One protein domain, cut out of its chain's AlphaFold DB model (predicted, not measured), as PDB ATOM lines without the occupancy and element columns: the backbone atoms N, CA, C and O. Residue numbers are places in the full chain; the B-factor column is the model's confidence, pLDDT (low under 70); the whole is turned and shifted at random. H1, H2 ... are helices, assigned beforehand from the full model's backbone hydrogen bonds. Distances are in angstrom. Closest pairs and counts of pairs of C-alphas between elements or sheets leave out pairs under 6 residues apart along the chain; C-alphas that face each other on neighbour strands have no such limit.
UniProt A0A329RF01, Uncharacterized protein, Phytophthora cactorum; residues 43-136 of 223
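AT A GLANCE: This is residues 43 to 136 of the 223 residues of an uncharacterized protein of Phytophthora cactorum (UniProt A0A329RF01). H2, H3, H5 and H4 stand side by side as a four-helix bundle, with H1 on an arm away from it, residues 45 to 52 sticking out. The 94 printed residues hold five named helices, H1 to H5, and no named strand: all helix. The whole is only just compact, close to loose, radius of gyration of the C-alphas 14.8 A, spanning 49 by 34 by 19 A.

HOW THE PARTS SIT: H4, residues 96 to 113, touches H2, residues 65 to 70, the same way; closest are the C-alphas of Pro 66 and Pro 106, 4.3 A. Its residues 103 to 111 alone touch H5, residues 116 to 125, in a hairpin, closest at C-alphas 107 and 119, 5.7 A. H3, residues 74 to 85, touches H2, a hairpin, and H5, closest at C-alphas 68 and 77, and 74 and 118, both 6.4 A. H1, residues 47 to 57, is apart from the others. Every O i to N i+4 pair is within hydrogen-bond range except in H4, 12 of 14.

IN THESE COORDINATES: H4, 25.9 A from first to last C-alpha, begins at C-alpha 96 (-17.673, 4.521, -104.793); H1 begins at C-alpha 47 (-8.640, -3.734, -68.107).

THE WHOLE: The printed part has no cut, no long link and no residue under pLDDT 70.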
ATOM      1  N   ALA A  43      -3.267 -10.826 -64.302       72.12
ATOM      2  CA  ALA A  43      -2.898  -9.796 -65.274       72.12
ATOM      3  C   ALA A  43      -4.012  -9.529 -66.307       72.12
ATOM      4  O   ALA A  43      -4.229  -8.385 -66.706       72.12
ATOM      5  N   LEU A  44      -4.769 -10.562 -66.698       77.31
ATOM      6  CA  LEU A  44      -5.927 -10.435 -67.594       77.31
ATOM      7  C   LEU A  44      -7.170  -9.829 -66.918       77.31
ATOM      8  O   LEU A  44      -8.124  -9.486 -67.614       77.31
ATOM      9  N   ARG A  45      -7.181  -9.653 -65.588       82.31
ATOM     10  CA  ARG A  45      -8.251  -8.911 -64.890       82.31
ATOM     11  C   ARG A  45      -8.049  -7.405 -64.942       82.31
ATOM     12  O   ARG A  45      -8.991  -6.665 -64.678       82.31
ATOM     13  N   LEU A  46      -6.843  -6.943 -65.274       86.00
ATOM     14  CA  LEU A  46      -6.533  -5.526 -65.404       86.00
ATOM     15  C   LEU A  46      -7.015  -5.015 -66.774       86.00
ATOM     16  O   LEU A  46      -6.427  -5.371 -67.799       86.00
ATOM     17  N   PRO A  47      -8.038  -4.137 -66.834       86.00
ATOM     18  CA  PRO A  47      -8.640  -3.734 -68.107       86.00
ATOM     19  C   PRO A  47      -7.658  -3.032 -69.050       86.00
ATOM     20  O   PRO A  47      -7.741  -3.191 -70.263       86.00
ATOM     21  N   HIS A  48      -6.699  -2.281 -68.500       84.81
ATOM     22  CA  HIS A  48      -5.679  -1.595 -69.290       84.81
ATOM     23  C   HIS A  48      -4.682  -2.572 -69.931       84.81
ATOM     24  O   HIS A  48      -4.293  -2.354 -71.072       84.81
ATOM     25  N   VAL A  49      -4.326  -3.676 -69.258       82.56
ATOM     26  CA  VAL A  49      -3.461  -4.726 -69.831       82.56
ATOM     27  C   VAL A  49      -4.177  -5.412 -70.989       82.56
ATOM     28  O   VAL A  49      -3.610  -5.547 -72.071       82.56
ATOM     29  N   VAL A  50      -5.447  -5.780 -70.798       82.19
ATOM     30  CA  VAL A  50      -6.283  -6.359 -71.861       82.19
ATOM     31  C   VAL A  50      -6.426  -5.390 -73.036       82.19
ATOM     32  O   VAL A  50      -6.274  -5.805 -74.184       82.19
ATOM     33  N   ALA A  51      -6.645  -4.100 -72.775       79.94
ATOM     34  CA  ALA A  51      -6.725  -3.078 -73.816       79.94
ATOM     35  C   ALA A  51      -5.403  -2.924 -74.588       79.94
ATOM     36  O   ALA A  51      -5.426  -2.856 -75.817       79.94
ATOM     37  N   SER A  52      -4.255  -2.927 -73.904       80.81
ATOM     38  CA  SER A  52      -2.934  -2.873 -74.543       80.81
ATOM     39  C   SER A  52      -2.636  -4.122 -75.372       80.81
ATOM     40  O   SER A  52      -2.121  -4.001 -76.481       80.81
ATOM     41  N   LEU A  53      -3.002  -5.309 -74.880       79.69
ATOM     42  CA  LEU A  53      -2.880  -6.561 -75.629       79.69
ATOM     43  C   LEU A  53      -3.763  -6.550 -76.876       79.69
ATOM     44  O   LEU A  53      -3.290  -6.885 -77.959       79.69
ATOM     45  N   HIS A  54      -5.020  -6.122 -76.743       77.81
ATOM     46  CA  HIS A  54      -5.911  -5.949 -77.884       77.81
ATOM     47  C   HIS A  54      -5.333  -4.958 -78.890       77.81
ATOM     48  O   HIS A  54      -5.289  -5.293 -80.062       77.81
ATOM     49  N   ALA A  55      -4.849  -3.790 -78.456       78.25
ATOM     50  CA  ALA A  55      -4.258  -2.789 -79.341       78.25
ATOM     51  C   ALA A  55      -3.008  -3.311 -80.067       78.25
ATOM     52  O   ALA A  55      -2.859  -3.075 -81.261       78.25
ATOM     53  N   PHE A  56      -2.141  -4.056 -79.374       77.81
ATOM     54  CA  PHE A  56      -0.952  -4.667 -79.973       77.81
ATOM     55  C   PHE A  56      -1.306  -5.757 -80.998       77.81
ATOM     56  O   PHE A  56      -0.662  -5.887 -82.038       77.81
ATOM     57  N   LEU A  57      -2.342  -6.548 -80.712       75.00
ATOM     58  CA  LEU A  57      -2.833  -7.599 -81.602       75.00
ATOM     59  C   LEU A  57      -3.810  -7.078 -82.671       75.00
ATOM     60  O   LEU A  57      -4.190  -7.845 -83.557       75.00
ATOM     61  N   ASP A  58      -4.207  -5.799 -82.636       73.44
ATOM     62  CA  ASP A  58      -5.158  -5.201 -83.581       73.44
ATOM     63  C   ASP A  58      -4.481  -4.875 -84.921       73.44
ATOM     64  O   ASP A  58      -4.310  -3.724 -85.322       73.44
ATOM     65  N   TRP A  59      -4.133  -5.922 -85.668       73.12
ATOM     66  CA  TRP A  59      -3.583  -5.825 -87.025       73.12
ATOM     67  C   TRP A  59      -4.666  -5.461 -88.056       73.12
ATOM     68  O   TRP A  59      -4.420  -5.455 -89.264       73.12
ATOM     69  N   SER A  60      -5.891  -5.147 -87.614       73.50
ATOM     70  CA  SER A  60      -7.006  -4.824 -88.508       73.50
ATOM     71  C   SER A  60      -6.752  -3.577 -89.356       73.50
ATOM     72  O   SER A  60      -7.324  -3.470 -90.441       73.50
ATOM     73  N   ARG A  61      -5.880  -2.661 -88.915       73.06
ATOM     74  CA  ARG A  61      -5.488  -1.467 -89.682       73.06
ATOM     75  C   ARG A  61      -4.503  -1.776 -90.807       73.06
ATOM     76  O   ARG A  61      -4.602  -1.184 -91.873       73.06
ATOM     77  N   GLU A  62      -3.601  -2.727 -90.588       77.12
ATOM     78  CA  GLU A  62      -2.494  -3.026 -91.505       77.12
ATOM     79  C   GLU A  62      -2.827  -4.131 -92.512       77.12
ATOM     80  O   GLU A  62      -2.311  -4.154 -93.629       77.12
ATOM     81  N   VAL A  63      -3.707  -5.064 -92.144       81.88
ATOM     82  CA  VAL A  63      -4.074  -6.174 -93.029       81.88
ATOM     83  C   VAL A  63      -5.059  -5.678 -94.085       81.88
ATOM     84  O   VAL A  63      -5.978  -4.932 -93.775       81.88
ATOM     85  N   SER A  64      -4.925  -6.091 -95.345       86.12
ATOM     86  CA  SER A  64      -5.899  -5.751 -96.391       86.12
ATOM     87  C   SER A  64      -7.152  -6.648 -96.310       86.12
ATOM     88  O   SER A  64      -7.030  -7.831 -95.974       86.12
ATOM     89  N   PRO A  65      -8.366  -6.146 -96.625       87.44
ATOM     90  CA  PRO A  65      -9.580  -6.971 -96.635       87.44
ATOM     91  C   PRO A  65      -9.466  -8.273 -97.457       87.44
ATOM     92  O   PRO A  65      -9.907  -9.313 -96.956       87.44
ATOM     93  N   PRO A  66      -8.811  -8.294 -98.642       90.75
ATOM     94  CA  PRO A  66      -8.652  -9.533 -99.401       90.75
ATOM     95  C   PRO A  66      -7.849 -10.594 -98.646       90.75
ATOM     96  O   PRO A  66      -8.212 -11.770 -98.650       90.75
ATOM     97  N   ARG A  67      -6.790 -10.181 -97.936       90.69
ATOM     98  CA  ARG A  67      -5.949 -11.087 -97.145       90.69
ATOM     99  C   ARG A  67      -6.712 -11.688 -95.966       90.69
ATOM    100  O   ARG A  67      -6.541 -12.872 -95.695       90.69
ATOM    101  N   VAL A  68      -7.561 -10.900 -95.300       91.69
ATOM    102  CA  VAL A  68      -8.424 -11.384 -94.207       91.69
ATOM    103  C   VAL A  68      -9.379 -12.473 -94.699       91.69
ATOM    104  O   VAL A  68      -9.486 -13.520 -94.062       91.69
ATOM    105  N   CYS A  69     -10.042 -12.236 -95.833       94.06
ATOM    106  CA  CYS A  69     -11.033 -13.164 -96.379       94.06
ATOM    107  C   CYS A  69     -10.375 -14.449 -96.886       94.06
ATOM    108  O   CYS A  69     -10.825 -15.540 -96.556       94.06
ATOM    109  N   ARG A  70      -9.239 -14.336 -97.586       93.06
ATOM    110  CA  ARG A  70      -8.458 -15.497 -98.046       93.06
ATOM    111  C   ARG A  70      -7.949 -16.366 -96.892       93.06
ATOM    112  O   ARG A  70      -7.899 -17.581 -97.025       93.06
ATOM    113  N   ALA A  71      -7.575 -15.752 -95.768       91.75
ATOM    114  CA  ALA A  71      -7.145 -16.460 -94.559       91.75
ATOM    115  C   ALA A  71      -8.313 -16.935 -93.670       91.75
ATOM    116  O   ALA A  71      -8.073 -17.536 -92.626       91.75
ATOM    117  N   ASN A  72      -9.562 -16.661 -94.061       93.38
ATOM    118  CA  ASN A  72     -10.771 -17.002 -93.315       93.38
ATOM    119  C   ASN A  72     -10.841 -16.421 -91.881       93.38
ATOM    120  O   ASN A  72     -11.405 -17.024 -90.969       93.38
ATOM    121  N   PHE A  73     -10.284 -15.226 -91.650       91.25
ATOM    122  CA  PHE A  73     -10.302 -14.578 -90.329       91.25
ATOM    123  C   PHE A  73     -11.499 -13.646 -90.130       91.25
ATOM    124  O   PHE A  73     -11.384 -12.419 -90.163       91.25
ATOM    125  N   ILE A  74     -12.666 -14.228 -89.856       89.94
ATOM    126  CA  ILE A  74     -13.928 -13.481 -89.754       89.94
ATOM    127  C   ILE A  74     -13.939 -12.397 -88.670       89.94
ATOM    128  O   ILE A  74     -14.502 -11.322 -88.874       89.94
ATOM    129  N   TYR A  75     -13.256 -12.621 -87.547       87.50
ATOM    130  CA  TYR A  75     -13.136 -11.626 -86.480       87.50
ATOM    131  C   TYR A  75     -12.466 -10.330 -86.966       87.50
ATOM    132  O   TYR A  75     -12.958  -9.234 -86.697       87.50
ATOM    133  N   LEU A  76     -11.379 -10.441 -87.739       88.00
ATOM    134  CA  LEU A  76     -10.687  -9.275 -88.298       88.00
ATOM    135  C   LEU A  76     -11.541  -8.568 -89.352       88.00
ATOM    136  O   LEU A  76     -11.488  -7.344 -89.460       88.00
ATOM    137  N   LEU A  77     -12.361  -9.317 -90.094       90.44
ATOM    138  CA  LEU A  77     -13.294  -8.740 -91.056       90.44
ATOM    139  C   LEU A  77     -14.396  -7.939 -90.347       90.44
ATOM    140  O   LEU A  77     -14.656  -6.799 -90.726       90.44
ATOM    141  N   ARG A  78     -14.970  -8.480 -89.262       90.62
ATOM    142  CA  ARG A  78     -15.916  -7.769 -88.380       90.62
ATOM    143  C   ARG A  78     -15.296  -6.502 -87.799       90.62
ATOM    144  O   ARG A  78     -15.920  -5.443 -87.815       90.62
ATOM    145  N   ARG A  79     -14.047  -6.587 -87.336       88.00
ATOM    146  CA  ARG A  79     -13.309  -5.433 -86.813       88.00
ATOM    147  C   ARG A  79     -13.105  -4.356 -87.879       88.00
ATOM    148  O   ARG A  79     -13.336  -3.185 -87.601       88.00
ATOM    149  N   LYS A  80     -12.732  -4.740 -89.102       86.88
ATOM    150  CA  LYS A  80     -12.592  -3.811 -90.233       86.88
ATOM    151  C   LYS A  80     -13.900  -3.155 -90.632       86.88
ATOM    152  O   LYS A  80     -13.918  -1.950 -90.843       86.88
ATOM    153  N   HIS A  81     -14.969  -3.938 -90.721       86.62
ATOM    154  CA  HIS A  81     -16.307  -3.422 -90.973       86.62
ATOM    155  C   HIS A  81     -16.666  -2.362 -89.929       86.62
ATOM    156  O   HIS A  81     -17.120  -1.282 -90.283       86.62
ATOM    157  N   TRP A  82     -16.394  -2.627 -88.648       87.31
ATOM    158  CA  TRP A  82     -16.621  -1.644 -87.592       87.31
ATOM    159  C   TRP A  82     -15.794  -0.363 -87.789       87.31
ATOM    160  O   TRP A  82     -16.330   0.723 -87.613       87.31
ATOM    161  N   ILE A  83     -14.520  -0.459 -88.191       85.75
ATOM    162  CA  ILE A  83     -13.693   0.726 -88.490       85.75
ATOM    163  C   ILE A  83     -14.302   1.528 -89.647       85.75
ATOM    164  O   ILE A  83     -14.527   2.721 -89.495       85.75
ATOM    165  N   LEU A  84     -14.631   0.864 -90.758       83.38
ATOM    166  CA  LEU A  84     -15.228   1.483 -91.946       83.38
ATOM    167  C   LEU A  84     -16.583   2.146 -91.658       83.38
ATOM    168  O   LEU A  84     -16.848   3.227 -92.172       83.38
ATOM    169  N   ALA A  85     -17.417   1.541 -90.811       86.50
ATOM    170  CA  ALA A  85     -18.701   2.113 -90.404       86.50
ATOM    171  C   ALA A  85     -18.554   3.406 -89.579       86.50
ATOM    172  O   ALA A  85     -19.493   4.193 -89.505       86.50
ATOM    173  N   ASN A  86     -17.387   3.624 -88.965       87.50
ATOM    174  CA  ASN A  86     -17.059   4.828 -88.201       87.50
ATOM    175  C   ASN A  86     -16.125   5.786 -88.971       87.50
ATOM    176  O   ASN A  86     -15.643   6.760 -88.390       87.50
ATOM    177  N   GLU A  87     -15.848   5.527 -90.254       87.56
ATOM    178  CA  GLU A  87     -15.066   6.441 -91.091       87.56
ATOM    179  C   GLU A  87     -15.851   7.733 -91.369       87.56
ATOM    180  O   GLU A  87     -17.065   7.695 -91.597       87.56
ATOM    181  N   PRO A  88     -15.184   8.900 -91.384       88.62
ATOM    182  CA  PRO A  88     -15.855  10.156 -91.670       88.62
ATOM    183  C   PRO A  88     -16.324  10.198 -93.134       88.62
ATOM    184  O   PRO A  88     -15.653   9.702 -94.036       88.62
ATOM    185  N   ALA A  89     -17.465  10.844 -93.391       84.19
ATOM    186  CA  ALA A  89     -18.116  10.858 -94.709       84.19
ATOM    187  C   ALA A  89     -17.249  11.431 -95.852       84.19
ATOM    188  O   ALA A  89     -17.476  11.129 -97.019       84.19
ATOM    189  N   ASN A  90     -16.252  12.258 -95.526       85.50
ATOM    190  CA  ASN A  90     -15.297  12.839 -96.472       85.50
ATOM    191  C   ASN A  90     -14.065  11.950 -96.734       85.50
ATOM    192  O   ASN A  90     -13.178  12.350 -97.490       85.50
ATOM    193  N   SER A  91     -13.988  10.772 -96.110       89.31
ATOM    194  CA  SER A  91     -12.895   9.824 -96.299       89.31
ATOM    195  C   SER A  91     -12.873   9.316 -97.740       89.31
ATOM    196  O   SER A  91     -13.883   8.860 -98.282       89.31
ATOM    197  N   SER A  92     -11.695   9.335 -98.364       87.00
ATOM    198  CA  SER A  92     -11.487   8.774 -99.706       87.00
ATOM    199  C   SER A  92     -11.792   7.272 -99.766       87.00
ATOM    200  O   SER A  92     -12.093   6.742-100.836       87.00
ATOM    201  N   ILE A  93     -11.784   6.599 -98.611       84.12
ATOM    202  CA  ILE A  93     -12.098   5.178 -98.459       84.12
ATOM    203  C   ILE A  93     -13.576   4.882 -98.776       84.12
ATOM    204  O   ILE A  93     -13.914   3.776 -99.207       84.12
ATOM    205  N   LEU A  94     -14.457   5.875 -98.623       85.69
ATOM    206  CA  LEU A  94     -15.885   5.762 -98.932       85.69
ATOM    207  C   LEU A  94     -16.213   6.116-100.390       85.69
ATOM    208  O   LEU A  94     -17.357   5.964-100.815       85.69
ATOM    209  N   HIS A  95     -15.227   6.541-101.187       90.25
ATOM    210  CA  HIS A  95     -15.450   6.848-102.596       90.25
ATOM    211  C   HIS A  95     -15.962   5.600-103.350       90.25
ATOM    212  O   HIS A  95     -15.330   4.544-103.243       90.25
ATOM    213  N   PRO A  96     -17.023   5.688-104.182       90.25
ATOM    214  CA  PRO A  96     -17.673   4.521-104.793       90.25
ATOM    215  C   PRO A  96     -16.719   3.553-105.507       90.25
ATOM    216  O   PRO A  96     -16.758   2.348-105.278       90.25
ATOM    217  N   LYS A  97     -15.774   4.072-106.304       89.81
ATOM    218  CA  LYS A  97     -14.760   3.235-106.980       89.81
ATOM    219  C   LYS A  97     -13.851   2.482-106.004       89.81
ATOM    220  O   LYS A  97     -13.469   1.347-106.268       89.81
ATOM    221  N   PHE A  98     -13.489   3.116-104.891       89.88
ATOM    222  CA  PHE A  98     -12.633   2.494-103.887       89.88
ATOM    223  C   PHE A  98     -13.425   1.500-103.031       89.88
ATOM    224  O   PHE A  98     -12.896   0.451-102.677       89.88
ATOM    225  N   ARG A  99     -14.714   1.759-102.765       91.31
ATOM    226  CA  ARG A  99     -15.624   0.771-102.160       91.31
ATOM    227  C   ARG A  99     -15.770  -0.471-103.038       91.31
ATOM    228  O   ARG A  99     -15.584  -1.568-102.527       91.31
ATOM    229  N   GLN A 100     -15.961  -0.305-104.349       92.88
ATOM    230  CA  GLN A 100     -16.004  -1.432-105.288       92.88
ATOM    231  C   GLN A 100     -14.711  -2.257-105.241       92.88
ATOM    232  O   GLN A 100     -14.760  -3.479-105.122       92.88
ATOM    233  N   TYR A 101     -13.548  -1.597-105.276       89.38
ATOM    234  CA  TYR A 101     -12.252  -2.270-105.154       89.38
ATOM    235  C   TYR A 101     -12.116  -3.046-103.831       89.38
ATOM    236  O   TYR A 101     -11.656  -4.186-103.818       89.38
ATOM    237  N   GLN A 102     -12.567  -2.456-102.721       89.69
ATOM    238  CA  GLN A 102     -12.586  -3.102-101.406       89.69
ATOM    239  C   GLN A 102     -13.625  -4.226-101.278       89.69
ATOM    240  O   GLN A 102     -13.573  -4.959-100.294       89.69
ATOM    241  N   PHE A 103     -14.550  -4.370-102.227       93.75
ATOM    242  CA  PHE A 103     -15.584  -5.402-102.213       93.75
ATOM    243  C   PHE A 103     -15.251  -6.587-103.128       93.75
ATOM    244  O   PHE A 103     -15.334  -7.731-102.679       93.75
ATOM    245  N   SER A 104     -14.824  -6.328-104.371       93.94
ATOM    246  CA  SER A 104     -14.677  -7.350-105.421       93.94
ATOM    247  C   SER A 104     -13.755  -8.513-105.034       93.94
ATOM    248  O   SER A 104     -14.167  -9.669-105.038       93.94
ATOM    249  N   GLU A 105     -12.498  -8.243-104.678       94.81
ATOM    250  CA  GLU A 105     -11.564  -9.330-104.350       94.81
ATOM    251  C   GLU A 105     -11.927 -10.035-103.022       94.81
ATOM    252  O   GLU A 105     -11.894 -11.269-102.964       94.81
ATOM    253  N   PRO A 106     -12.313  -9.319-101.944       95.56
ATOM    254  CA  PRO A 106     -12.718  -9.957-100.690       95.56
ATOM    255  C   PRO A 106     -13.942 -10.866-100.805       95.56
ATOM    256  O   PRO A 106     -13.924 -11.953-100.220       95.56
ATOM    257  N   VAL A 107     -14.979 -10.465-101.551       96.19
ATOM    258  CA  VAL A 107     -16.184 -11.298-101.700       96.19
ATOM    259  C   VAL A 107     -15.857 -12.566-102.480       96.19
ATOM    260  O   VAL A 107     -16.188 -13.656-102.022       96.19
ATOM    261  N   ALA A 108     -15.080 -12.459-103.562       95.75
ATOM    262  CA  ALA A 108     -14.643 -13.613-104.341       95.75
ATOM    263  C   ALA A 108     -13.782 -14.583-103.505       95.75
ATOM    264  O   ALA A 108     -14.030 -15.788-103.498       95.75
ATOM    265  N   ASN A 109     -12.834 -14.068-102.709       96.56
ATOM    266  CA  ASN A 109     -12.048 -14.893-101.782       96.56
ATOM    267  C   ASN A 109     -12.928 -15.594-100.729       96.56
ATOM    268  O   ASN A 109     -12.649 -16.735-100.369       96.56
ATOM    269  N   SER A 110     -13.976 -14.928-100.236       97.25
ATOM    270  CA  SER A 110     -14.899 -15.497 -99.241       97.25
ATOM    271  C   SER A 110     -15.708 -16.664 -99.814       97.25
ATOM    272  O   SER A 110     -15.900 -17.670 -99.132       97.25
ATOM    273  N   ILE A 111     -16.118 -16.557-101.081       96.88
ATOM    274  CA  ILE A 111     -16.811 -17.620-101.824       96.88
ATOM    275  C   ILE A 111     -15.867 -18.798-102.075       96.88
ATOM    276  O   ILE A 111     -16.227 -19.939-101.796       96.88
ATOM    277  N   ASN A 112     -14.635 -18.520-102.513       96.44
ATOM    278  CA  ASN A 112     -13.598 -19.536-102.704       96.44
ATOM    279  C   ASN A 112     -13.364 -20.357-101.418       96.44
ATOM    280  O   ASN A 112     -13.400 -21.589-101.416       96.44
ATOM    281  N   VAL A 113     -13.228 -19.672-100.279       96.50
ATOM    282  CA  VAL A 113     -13.113 -20.312 -98.956       96.50
ATOM    283  C   VAL A 113     -14.404 -21.033 -98.536       96.50
ATOM    284  O   VAL A 113     -14.344 -21.988 -97.764       96.50
ATOM    285  N   GLY A 114     -15.563 -20.618 -99.053       96.25
ATOM    286  CA  GLY A 114     -16.873 -21.179 -98.717       96.25
ATOM    287  C   GLY A 114     -17.474 -20.616 -97.428       96.25
ATOM    288  O   GLY A 114     -18.307 -21.270 -96.805       96.25
ATOM    289  N   ASN A 115     -17.054 -19.426 -96.990       96.94
ATOM    290  CA  ASN A 115     -17.573 -18.817 -95.767       96.94
ATOM    291  C   ASN A 115     -18.762 -17.889 -96.071       96.94
ATOM    292  O   ASN A 115     -18.582 -16.708 -96.381       96.94
ATOM    293  N   MET A 116     -19.979 -18.420 -95.929       96.88
ATOM    294  CA  MET A 116     -21.235 -17.677 -96.108       96.88
ATOM    295  C   MET A 116     -21.315 -16.420 -95.230       96.88
ATOM    296  O   MET A 116     -21.756 -15.367 -95.684       96.88
ATOM    297  N   GLU A 117     -20.859 -16.499 -93.981       96.25
ATOM    298  CA  GLU A 117     -20.946 -15.388 -93.030       96.25
ATOM    299  C   GLU A 117     -20.070 -14.203 -93.473       96.25
ATOM    300  O   GLU A 117     -20.461 -13.043 -93.329       96.25
ATOM    301  N   MET A 118     -18.909 -14.476 -94.080       95.81
ATOM    302  CA  MET A 118     -18.076 -13.434 -94.693       95.81
ATOM    303  C   MET A 118     -18.743 -12.803 -95.915       95.81
ATOM    304  O   MET A 118     -18.702 -11.581 -96.054       95.81
ATOM    305  N   VAL A 119     -19.370 -13.614 -96.776       96.12
ATOM    306  CA  VAL A 119     -20.110 -13.122 -97.951       96.12
ATOM    307  C   VAL A 119     -21.235 -12.187 -97.508       96.12
ATOM    308  O   VAL A 119     -21.291 -11.042 -97.954       96.12
ATOM    309  N   GLN A 120     -22.053 -12.618 -96.547       95.31
ATOM    310  CA  GLN A 120     -23.142 -11.818 -95.981       95.31
ATOM    311  C   GLN A 120     -22.638 -10.508 -95.366       95.31
ATOM    312  O   GLN A 120     -23.192  -9.437 -95.622       95.31
ATOM    313  N   LEU A 121     -21.560 -10.563 -94.582       94.44
ATOM    314  CA  LEU A 121     -20.998  -9.376 -93.938       94.44
ATOM    315  C   LEU A 121     -20.449  -8.374 -94.961       94.44
ATOM    316  O   LEU A 121     -20.632  -7.168 -94.798       94.44
ATOM    317  N   LEU A 122     -19.792  -8.851 -96.020       94.25
ATOM    318  CA  LEU A 122     -19.297  -7.989 -97.091       94.25
ATOM    319  C   LEU A 122     -20.454  -7.361 -97.871       94.25
ATOM    320  O   LEU A 122     -20.477  -6.147 -98.049       94.25
ATOM    321  N   SER A 123     -21.439  -8.153 -98.287       92.38
ATOM    322  CA  SER A 123     -22.578  -7.660 -99.067       92.38
ATOM    323  C   SER A 123     -23.469  -6.683 -98.297       92.38
ATOM    324  O   SER A 123     -23.924  -5.700 -98.869       92.38
ATOM    325  N   THR A 124     -23.670  -6.891 -96.993       90.06
ATOM    326  CA  THR A 124     -24.424  -5.945 -96.144       90.06
ATOM    327  C   THR A 124     -23.680  -4.631 -95.912       90.06
ATOM    328  O   THR A 124     -24.305  -3.597 -95.706       90.06
ATOM    329  N   HIS A 125     -22.346  -4.646 -95.948       87.69
ATOM    330  CA  HIS A 125     -21.529  -3.445 -95.776       87.69
ATOM    331  C   HIS A 125     -21.410  -2.615 -97.057       87.69
ATOM    332  O   HIS A 125     -21.375  -1.383 -97.021       87.69
ATOM    333  N   PHE A 126     -21.286  -3.298 -98.192       90.00
ATOM    334  CA  PHE A 126     -21.031  -2.710 -99.500       90.00
ATOM    335  C   PHE A 126     -22.304  -2.704-100.356       90.00
ATOM    336  O   PHE A 126     -22.281  -3.089-101.521       90.00
ATOM    337  N   THR A 127     -23.414  -2.232 -99.775       82.69
ATOM    338  CA  THR A 127     -24.648  -1.934-100.512       82.69
ATOM    339  C   THR A 127     -24.309  -0.926-101.614       82.69
ATOM    340  O   THR A 127     -23.679   0.082-101.299       82.69
ATOM    341  N   GLU A 128     -24.684  -1.190-102.870       85.62
ATOM    342  CA  GLU A 128     -24.302  -0.455-104.105       85.62
ATOM    343  C   GLU A 128     -23.010  -0.913-104.809       85.62
ATOM    344  O   GLU A 128     -22.692  -0.392-105.881       85.62
ATOM    345  N   CYS A 129     -22.256  -1.869-104.262       91.25
ATOM    346  CA  CYS A 129     -21.157  -2.488-105.008       91.25
ATOM    347  C   CYS A 129     -21.665  -3.670-105.833       91.25
ATOM    348  O   CYS A 129     -22.481  -4.455-105.361       91.25
ATOM    349  N   TYR A 130     -21.125  -3.807-107.040       91.50
ATOM    350  CA  TYR A 130     -21.487  -4.870-107.964       91.50
ATOM    351  C   TYR A 130     -20.736  -6.161-107.660       91.50
ATOM    352  O   TYR A 130     -19.550  -6.130-107.289       91.50
ATOM    353  N   LEU A 131     -21.389  -7.299-107.870       91.94
ATOM    354  CA  LEU A 131     -20.750  -8.599-107.746       91.94
ATOM    355  C   LEU A 131     -19.733  -8.823-108.876       91.94
ATOM    356  O   LEU A 131     -20.041  -8.634-110.055       91.94
ATOM    357  N   PRO A 132     -18.502  -9.243-108.542       92.31
ATOM    358  CA  PRO A 132     -17.514  -9.612-109.546       92.31
ATOM    359  C   PRO A 132     -17.919 -10.923-110.236       92.31
ATOM    360  O   PRO A 132     -18.505 -11.804-109.606       92.31
ATOM    361  N   ARG A 133     -17.545 -11.101-111.511       88.62
ATOM    362  CA  ARG A 133     -17.813 -12.343-112.267       88.62
ATOM    363  C   ARG A 133     -17.244 -13.575-111.559       88.62
ATOM    364  O   ARG A 133     -17.856 -14.642-111.556       88.62
ATOM    365  N   GLU A 134     -16.091 -13.405-110.921       91.62
ATOM    366  CA  GLU A 134     -15.390 -14.420-110.137       91.62
ATOM    367  C   GLU A 134     -16.266 -15.014-109.025       91.62
ATOM    368  O   GLU A 134     -16.045 -16.154-108.631       91.62
ATOM    369  N   ALA A 135     -17.286 -14.289-108.546       92.38
ATOM    370  CA  ALA A 135     -18.210 -14.797-107.539       92.38
ATOM    371  C   ALA A 135     -18.941 -16.065-108.010       92.38
ATOM    372  O   ALA A 135     -18.955 -17.067-107.296       92.38
ATOM    373  N   PHE A 136     -19.503 -16.048-109.223       90.50
ATOM    374  CA  PHE A 136     -20.212 -17.208-109.773       90.50
ATOM    375  C   PHE A 136     -19.276 -18.267-110.329       90.50
ATOM    376  O   PHE A 136     -19.599 -19.448-110.239       90.50
TER     377      PHE A 136